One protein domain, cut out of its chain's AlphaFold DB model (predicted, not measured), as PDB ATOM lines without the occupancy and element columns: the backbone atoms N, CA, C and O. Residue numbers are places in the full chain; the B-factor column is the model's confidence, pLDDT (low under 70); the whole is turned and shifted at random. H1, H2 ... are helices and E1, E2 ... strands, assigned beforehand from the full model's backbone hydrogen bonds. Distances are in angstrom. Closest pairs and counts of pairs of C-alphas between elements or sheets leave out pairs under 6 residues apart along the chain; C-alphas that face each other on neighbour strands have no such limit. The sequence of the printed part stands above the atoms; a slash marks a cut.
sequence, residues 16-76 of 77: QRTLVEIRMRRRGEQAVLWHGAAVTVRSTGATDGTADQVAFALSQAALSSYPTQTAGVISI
ATOM      1  N   GLN A  16      55.237   9.113 -28.774       89.69
ATOM      2  CA  GLN A  16      53.867   9.225 -29.236       89.69
ATOM      3  C   GLN A  16      53.585  10.675 -29.614       89.69
ATOM      4  O   GLN A  16      53.709  11.584 -28.795       89.69
ATOM      5  N   ARG A  17      53.141  10.881 -30.854       92.44
ATOM      6  CA  ARG A  17      52.658  12.172 -31.346       92.44
ATOM      7  C   ARG A  17      51.135  12.205 -31.304       92.44
ATOM      8  O   ARG A  17      50.488  11.304 -31.831       92.44
ATOM      9  N   THR A  18      50.563  13.267 -30.751       93.31
ATOM     10  CA  THR A  18      49.113  13.502 -30.754       93.31
ATOM     11  C   THR A  18      48.824  14.865 -31.369       93.31
ATOM     12  O   THR A  18      49.456  15.851 -31.007       93.31
ATOM     13  N   LEU A  19      47.899  14.903 -32.330       94.75
ATOM     14  CA  LEU A  19      47.495  16.093 -33.080       94.75
ATOM     15  C   LEU A  19      45.982  16.265 -32.954       94.75
ATOM     16  O   LEU A  19      45.236  15.317 -33.191       94.75
ATOM     17  N   VAL A  20      45.549  17.479 -32.634       94.81
ATOM     18  CA  VAL A  20      44.150  17.905 -32.724       94.81
ATOM     19  C   VAL A  20      44.046  18.957 -33.819       94.81
ATOM     20  O   VAL A  20      44.789  19.936 -33.807       94.81
ATOM     21  N   GLU A  21      43.112  18.756 -34.749       95.00
ATOM     22  CA  GLU A  21      42.735  19.738 -35.765       95.00
ATOM     23  C   GLU A  21      41.277  20.143 -35.574       95.00
ATOM     24  O   GLU A  21      40.390  19.299 -35.459       95.00
ATOM     25  N   ILE A  22      41.021  21.447 -35.598       94.31
ATOM     26  CA  ILE A  22      39.682  22.020 -35.539       94.31
ATOM     27  C   ILE A  22      39.484  22.855 -36.803       94.31
ATOM     28  O   ILE A  22      40.334  23.664 -37.182       94.31
ATOM     29  N   ARG A  23      38.357  22.638 -37.485       93.81
ATOM     30  CA  ARG A  23      37.954  23.386 -38.681       93.81
ATOM     31  C   ARG A  23      36.536  23.893 -38.480       93.81
ATOM     32  O   ARG A  23      35.629  23.106 -38.223       93.81
ATOM     33  N   MET A  24      36.348  25.199 -38.605       93.19
ATOM     34  CA  MET A  24      35.045  25.843 -38.474       93.19
ATOM     35  C   MET A  24      34.545  26.318 -39.829       93.19
ATOM     36  O   MET A  24      35.290  26.894 -40.620       93.19
ATOM     37  N   ARG A  25      33.259  26.084 -40.084       94.25
ATOM     38  CA  ARG A  25      32.543  26.495 -41.295       94.25
ATOM     39  C   ARG A  25      31.148  26.975 -40.923       94.25
ATOM     40  O   ARG A  25      30.603  26.557 -39.899       94.25
ATOM     41  N   ARG A  26      30.544  27.809 -41.767       93.50
ATOM     42  CA  ARG A  26      29.115  28.122 -41.637       93.50
ATOM     43  C   ARG A  26      28.279  26.878 -41.915       93.50
ATOM     44  O   ARG A  26      28.630  26.024 -42.729       93.50
ATOM     45  N   ARG A  27      27.144  26.770 -41.226       93.88
ATOM     46  CA  ARG A  27      26.190  25.680 -41.448       93.88
ATOM     47  C   ARG A  27      25.658  25.766 -42.883       93.88
ATOM     48  O   ARG A  27      25.175  26.815 -43.285       93.88
ATOM     49  N   GLY A  28      25.740  24.668 -43.629       94.12
ATOM     50  CA  GLY A  28      25.314  24.612 -45.034       94.12
ATOM     51  C   GLY A  28      26.375  25.057 -46.047       94.12
ATOM     52  O   GLY A  28      26.224  24.768 -47.228       94.12
ATOM     53  N   GLU A  29      27.477  25.667 -45.606       94.00
ATOM     54  CA  GLU A  29      28.604  26.021 -46.474       94.00
ATOM     55  C   GLU A  29      29.729  24.980 -46.354       94.00
ATOM     56  O   GLU A  29      29.942  24.397 -45.289       94.00
ATOM     57  N   GLN A  30      30.462  24.737 -47.443       90.56
ATOM     58  CA  GLN A  30      31.635  23.846 -47.443       90.56
ATOM     59  C   GLN A  30      32.949  24.585 -47.153       90.56
ATOM     60  O   GLN A  30      33.943  23.955 -46.797       90.56
ATOM     61  N   ALA A  31      32.962  25.914 -47.289       93.44
ATOM     62  CA  ALA A  31      34.152  26.721 -47.058       93.44
ATOM     63  C   ALA A  31      34.520  26.746 -45.566       93.44
ATOM     64  O   ALA A  31      33.704  27.100 -44.711       93.44
ATOM     65  N   VAL A  32      35.765  26.375 -45.254       91.25
ATOM     66  CA  VAL A  32      36.339  26.523 -43.913       91.25
ATOM     67  C   VAL A  32      36.688  27.992 -43.709       91.25
ATOM     68  O   VAL A  32      37.448  28.566 -44.482       91.25
ATOM     69  N   LEU A  33      36.120  28.594 -42.671       92.31
ATOM     70  CA  LEU A  33      36.339  29.994 -42.306       92.31
ATOM     71  C   LEU A  33      37.467  30.160 -41.295       92.31
ATOM     72  O   LEU A  33      38.041  31.238 -41.186       92.31
ATOM     73  N   TRP A  34      37.751  29.104 -40.538       93.75
ATOM     74  CA  TRP A  34      38.822  29.111 -39.560       93.75
ATOM     75  C   TRP A  34      39.384  27.710 -39.364       93.75
ATOM     76  O   TRP A  34      38.646  26.717 -39.364       93.75
ATOM     77  N   HIS A  35      40.691  27.647 -39.163       93.88
ATOM     78  CA  HIS A  35      41.413  26.427 -38.852       93.88
ATOM     79  C   HIS A  35      42.397  26.663 -37.705       93.88
ATOM     80  O   HIS A  35      43.193  27.597 -37.753       93.88
ATOM     81  N   GLY A  36      42.384  25.777 -36.715       93.69
ATOM     82  CA  GLY A  36      43.381  25.731 -35.654       93.69
ATOM     83  C   GLY A  36      43.863  24.307 -35.446       93.69
ATOM     84  O   GLY A  36      43.120  23.345 -35.664       93.69
ATOM     85  N   ALA A  37      45.115  24.167 -35.032       94.88
ATOM     86  CA  ALA A  37      45.708  22.871 -34.764       94.88
ATOM     87  C   ALA A  37      46.709  22.964 -33.618       94.88
ATOM     88  O   ALA A  37      47.426  23.959 -33.490       94.88
ATOM     89  N   ALA A  38      46.782  21.905 -32.819       94.94
ATOM     90  CA  ALA A  38      47.785  21.763 -31.777       94.94
ATOM     91  C   ALA A  38      48.362  20.349 -31.748       94.94
ATOM     92  O   ALA A  38      47.653  19.371 -31.992       94.94
ATOM     93  N   VAL A  39      49.652  20.243 -31.443       94.88
ATOM     94  CA  VAL A  39      50.405  18.990 -31.413       94.88
ATOM     95  C   VAL A  39      51.196  18.863 -30.118       94.88
ATOM     96  O   VAL A  39      51.714  19.846 -29.602       94.88
ATOM     97  N   THR A  40      51.329  17.638 -29.629       93.62
ATOM     98  CA  THR A  40      52.284  17.270 -28.580       93.62
ATOM     99  C   THR A  40      53.036  16.007 -28.989       93.62
ATOM    100  O   THR A  40      52.530  15.188 -29.770       93.62
ATOM    101  N   VAL A  41      54.256  15.856 -28.480       91.31
ATOM    102  CA  VAL A  41      55.085  14.661 -28.635       91.31
ATOM    103  C   VAL A  41      55.574  14.262 -27.252       91.31
ATOM    104  O   VAL A  41      56.299  15.017 -26.618       91.31
ATOM    105  N   ARG A  42      55.191  13.070 -26.798       88.69
ATOM    106  CA  ARG A  42      55.487  12.572 -25.449       88.69
ATOM    107  C   ARG A  42      56.089  11.180 -25.513       88.69
ATOM    108  O   ARG A  42      55.848  10.455 -26.475       88.69
ATOM    109  N   SER A  43      56.843  10.775 -24.499       86.25
ATOM    110  CA  SER A  43      57.331   9.394 -24.415       86.25
ATOM    111  C   SER A  43      56.166   8.424 -24.202       86.25
ATOM    112  O   SER A  43      55.252   8.685 -23.420       86.25
ATOM    113  N   THR A  44      56.187   7.281 -24.881       75.81
ATOM    114  CA  THR A  44      55.193   6.220 -24.692       75.81
ATOM    115  C   THR A  44      55.285   5.693 -23.260       75.81
ATOM    116  O   THR A  44      56.341   5.209 -22.854       75.81
ATOM    117  N   GLY A  45      54.196   5.788 -22.497       68.75
ATOM    118  CA  GLY A  45      54.161   5.390 -21.086       68.75
ATOM    119  C   GLY A  45      54.553   6.490 -20.096       68.75
ATOM    120  O   GLY A  45      54.597   6.223 -18.898       68.75
ATOM    121  N   ALA A  46      54.805   7.717 -20.563       69.69
ATOM    122  CA  ALA A  46      54.916   8.862 -19.670       69.69
ATOM    123  C   ALA A  46      53.592   9.085 -18.920       69.69
ATOM    124  O   ALA A  46      52.510   9.018 -19.507       69.69
ATOM    125  N   THR A  47      53.675   9.377 -17.624       65.69
ATOM    126  CA  THR A  47      52.526   9.697 -16.760       65.69
ATOM    127  C   THR A  47      52.010  11.127 -16.952       65.69
ATOM    128  O   THR A  47      51.211  11.599 -16.147       65.69
ATOM    129  N   ASP A  48      52.438  11.805 -18.020       69.75
ATOM    130  CA  ASP A  48      52.221  13.228 -18.319       69.75
ATOM    131  C   ASP A  48      50.783  13.519 -18.797       69.75
ATOM    132  O   ASP A  48      50.543  14.293 -19.724       69.75
ATOM    133  N   GLY A  49      49.810  12.845 -18.191       73.25
ATOM    134  CA  GLY A  49      48.383  13.015 -18.405       73.25
ATOM    135  C   GLY A  49      47.738  11.918 -19.248       73.25
ATOM    136  O   GLY A  49      48.310  11.411 -20.223       73.25
ATOM    137  N   THR A  50      46.505  11.573 -18.867       86.06
ATOM    138  CA  THR A  50      45.647  10.639 -19.611       86.06
ATOM    139  C   THR A  50      45.366  11.164 -21.022       86.06
ATOM    140  O   THR A  50      45.530  12.354 -21.304       86.06
ATOM    141  N   ALA A  51      44.913  10.292 -21.929       85.19
ATOM    142  CA  ALA A  51      44.539  10.704 -23.285       85.19
ATOM    143  C   ALA A  51      43.520  11.862 -23.283       85.19
ATOM    144  O   ALA A  51      43.660  12.798 -24.069       85.19
ATOM    145  N   ASP A  52      42.569  11.847 -22.346       89.25
ATOM    146  CA  ASP A  52      41.540  12.882 -22.213       89.25
ATOM    147  C   ASP A  52      42.117  14.231 -21.774       89.25
ATOM    148  O   ASP A  52      41.777  15.267 -22.345       89.25
ATOM    149  N   GLN A  53      43.036  14.239 -20.801       91.00
ATOM    150  CA  GLN A  53      43.705  15.468 -20.353       91.00
ATOM    151  C   GLN A  53      44.508  16.110 -21.487       91.00
ATOM    152  O   GLN A  53      44.544  17.331 -21.631       91.00
ATOM    153  N   VAL A  54      45.102  15.278 -22.336       90.94
ATOM    154  CA  VAL A  54      45.917  15.715 -23.471       90.94
ATOM    155  C   VAL A  54      45.048  16.240 -24.594       90.94
ATOM    156  O   VAL A  54      45.329  17.305 -25.135       90.94
ATOM    157  N   ALA A  55      43.957  15.545 -24.909       91.38
ATOM    158  CA  ALA A  55      42.963  16.028 -25.856       91.38
ATOM    159  C   ALA A  55      42.382  17.376 -25.407       91.38
ATOM    160  O   ALA A  55      42.235  18.284 -26.228       91.38
ATOM    161  N   PHE A  56      42.118  17.543 -24.109       94.19
ATOM    162  CA  PHE A  56      41.631  18.796 -23.543       94.19
ATOM    163  C   PHE A  56      42.661  19.929 -23.666       94.19
ATOM    164  O   PHE A  56      42.327  21.001 -24.172       94.19
ATOM    165  N   ALA A  57      43.917  19.687 -23.279       94.06
ATOM    166  CA  ALA A  57      44.993  20.672 -23.396       94.06
ATOM    167  C   ALA A  57      45.254  21.078 -24.857       94.06
ATOM    168  O   ALA A  57      45.342  22.268 -25.163       94.06
ATOM    169  N   LEU A  58      45.302  20.109 -25.779       94.44
ATOM    170  CA  LEU A  58      45.459  20.364 -27.214       94.44
ATOM    171  C   LEU A  58      44.272  21.143 -27.784       94.44
ATOM    172  O   LEU A  58      44.472  22.038 -28.598       94.44
ATOM    173  N   SER A  59      43.048  20.851 -27.341       94.62
ATOM    174  CA  SER A  59      41.859  21.590 -27.779       94.62
ATOM    175  C   SER A  59      41.903  23.047 -27.321       94.62
ATOM    176  O   SER A  59      41.657  23.943 -28.128       94.62
ATOM    177  N   GLN A  60      42.274  23.306 -26.061       95.44
ATOM    178  CA  GLN A  60      42.464  24.671 -25.561       95.44
ATOM    179  C   GLN A  60      43.566  25.406 -26.326       95.44
ATOM    180  O   GLN A  60      43.365  26.543 -26.747       95.44
ATOM    181  N   ALA A  61      44.704  24.749 -26.557       94.19
ATOM    182  CA  ALA A  61      45.800  25.326 -27.322       94.19
ATOM    183  C   ALA A  61      45.364  25.661 -28.755       94.19
ATOM    184  O   ALA A  61      45.557  26.790 -29.197       94.19
ATOM    185  N   ALA A  62      44.703  24.732 -29.452       93.38
ATOM    186  CA  ALA A  62      44.222  24.939 -30.816       93.38
ATOM    187  C   ALA A  62      43.213  26.096 -30.920       93.38
ATOM    188  O   ALA A  62      43.199  26.794 -31.930       93.38
ATOM    189  N   LEU A  63      42.388  26.310 -29.890       94.31
ATOM    190  CA  LEU A  63      41.388  27.383 -29.841       94.31
ATOM    191  C   LEU A  63      41.926  28.710 -29.294       94.31
ATOM    192  O   LEU A  63      41.241  29.721 -29.418       94.31
ATOM    193  N   SER A  64      43.130  28.739 -28.721       93.00
ATOM    194  CA  SER A  64      43.680  29.926 -28.047       93.00
ATOM    195  C   SER A  64      43.810  31.159 -28.947       93.00
ATOM    196  O   SER A  64      43.738  32.284 -28.461       93.00
ATOM    197  N   SER A  65      43.983  30.962 -30.256       86.75
ATOM    198  CA  SER A  65      44.097  32.042 -31.236       86.75
ATOM    199  C   SER A  65      42.763  32.452 -31.855       86.75
ATOM    200  O   SER A  65      42.707  33.495 -32.504       86.75
ATOM    201  N   TYR A  66      41.686  31.685 -31.657       88.50
ATOM    202  CA  TYR A  66      40.374  32.017 -32.207       88.50
ATOM    203  C   TYR A  66      39.882  33.381 -31.675       88.50
ATOM    204  O   TYR A  66      39.989  33.638 -30.477       88.50
ATOM    205  N   PRO A  67      39.307  34.260 -32.523       90.69
ATOM    206  CA  PRO A  67      38.961  34.059 -33.937       90.69
ATOM    207  C   PRO A  67      40.071  34.389 -34.940       90.69
ATOM    208  O   PRO A  67      39.859  34.275 -36.145       90.69
ATOM    209  N   THR A  68      41.250  34.788 -34.473       88.12
ATOM    210  CA  THR A  68      42.395  35.072 -35.342       88.12
ATOM    211  C   THR A  68      42.869  33.787 -36.023       88.12
ATOM    212  O   THR A  68      42.954  32.721 -35.410       88.12
ATOM    213  N   GLN A  69      43.187  33.876 -37.314       80.75
ATOM    214  CA  GLN A  69      43.785  32.766 -38.046       80.75
ATOM    215  C   GLN A  69      45.292  32.739 -37.772       80.75
ATOM    216  O   GLN A  69      46.028  33.620 -38.213       80.75
ATOM    217  N   THR A  70      45.768  31.720 -37.061       67.75
ATOM    218  CA  THR A  70      47.203  31.439 -36.936       67.75
ATOM    219  C   THR A  70      47.691  30.632 -38.135       67.75
ATOM    220  O   THR A  70      47.006  29.730 -38.616       67.75
ATOM    221  N   ALA A  71      48.888  30.955 -38.625       69.00
ATOM    222  CA  ALA A  71      49.466  30.336 -39.818       69.00
ATOM    223  C   ALA A  71      50.024  28.913 -39.587       69.00
ATOM    224  O   ALA A  71      50.516  28.301 -40.531       69.00
ATOM    225  N   GLY A  72      49.975  28.374 -38.361       80.31
ATOM    226  CA  GLY A  72      50.635  27.108 -38.034       80.31
ATOM    227  C   GLY A  72      50.062  26.358 -36.833       80.31
ATOM    228  O   GLY A  72      49.187  26.848 -36.120       80.31
ATOM    229  N   VAL A  73      50.584  25.144 -36.642       86.38
ATOM    230  CA  VAL A  73      50.227  24.229 -35.552       86.38
ATOM    231  C   VAL A  73      50.920  24.669 -34.264       86.38
ATOM    232  O   VAL A  73      52.137  24.854 -34.247       86.38
ATOM    233  N   ILE A  74      50.167  24.791 -33.174       88.31
ATOM    234  CA  ILE A  74      50.713  25.111 -31.852       88.31
ATOM    235  C   ILE A  74      51.309  23.844 -31.240       88.31
ATOM    236  O   ILE A  74      50.608  22.857 -31.036       88.31
ATOM    237  N   SER A  75      52.605  23.854 -30.940       89.38
ATOM    238  CA  SER A  75      53.241  22.749 -30.222       89.38
ATOM    239  C   SER A  75      53.147  22.991 -28.722       89.38
ATOM    240  O   SER A  75      53.651  24.004 -28.240       89.38
ATOM    241  N   ILE A  76      52.549  22.053 -27.992       84.06
ATOM    242  CA  ILE A  76      52.598  22.010 -26.530       84.06
ATOM    243  C   ILE A  76      53.453  20.819 -26.076       84.06
ATOM    244  O   ILE A  76      53.281  19.722 -26.616       84.06
TER     245      ILE A  76
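This is residues 16 to 76 of the 77 residues of an uncharacterized protein of Alphaproteobacteria bacterium (UniProt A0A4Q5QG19). A long hairpin of two strands, E1 and E2, makes the longest axis; one helix, H1, packs over one face of it, and the tail after H1 folds back alongside E2. The printed part has 61 residues, with named elements in the order E1, E2, H1, an antiparallel sheet E1 - E2 and a mixed class. It is loose, with a radius of gyration of the C-alphas of 13.2 A, and elongated, spanning 42 by 21 by 15 A.

E1, residues 16 to 25, is 30.0 A long and begins at C-alpha 16 (53.867, 9.225, -29.236). E2, residues 32 to 43, is 33.4 A long. H1, residues 51 to 63, is 18.2 A long and ends at C-alpha 63 (41.388, 27.383, -29.841).

E1 and E2 form a hairpin, antiparallel at 169 degrees; N 20 and O 38 are 2.9 A apart, within hydrogen-bond range. The closest C-alphas of E1 and H1, Val 20 and Leu 58, are 6.2 A apart; those of E2 and H1, Ala 37 and Ala 62, 4.7 A. In H1 every O i to N i+4 pair is within hydrogen-bond range. Residues 74 to 75 pair, parallel, with residues 38 to 39 of E2.

The farthest C-alphas, Gly 28 and Gly 45, are 42.1 A apart. The printed part has no cut, and both links are short. Residues 45 to 48 and 70 to 71 have pLDDT under 70.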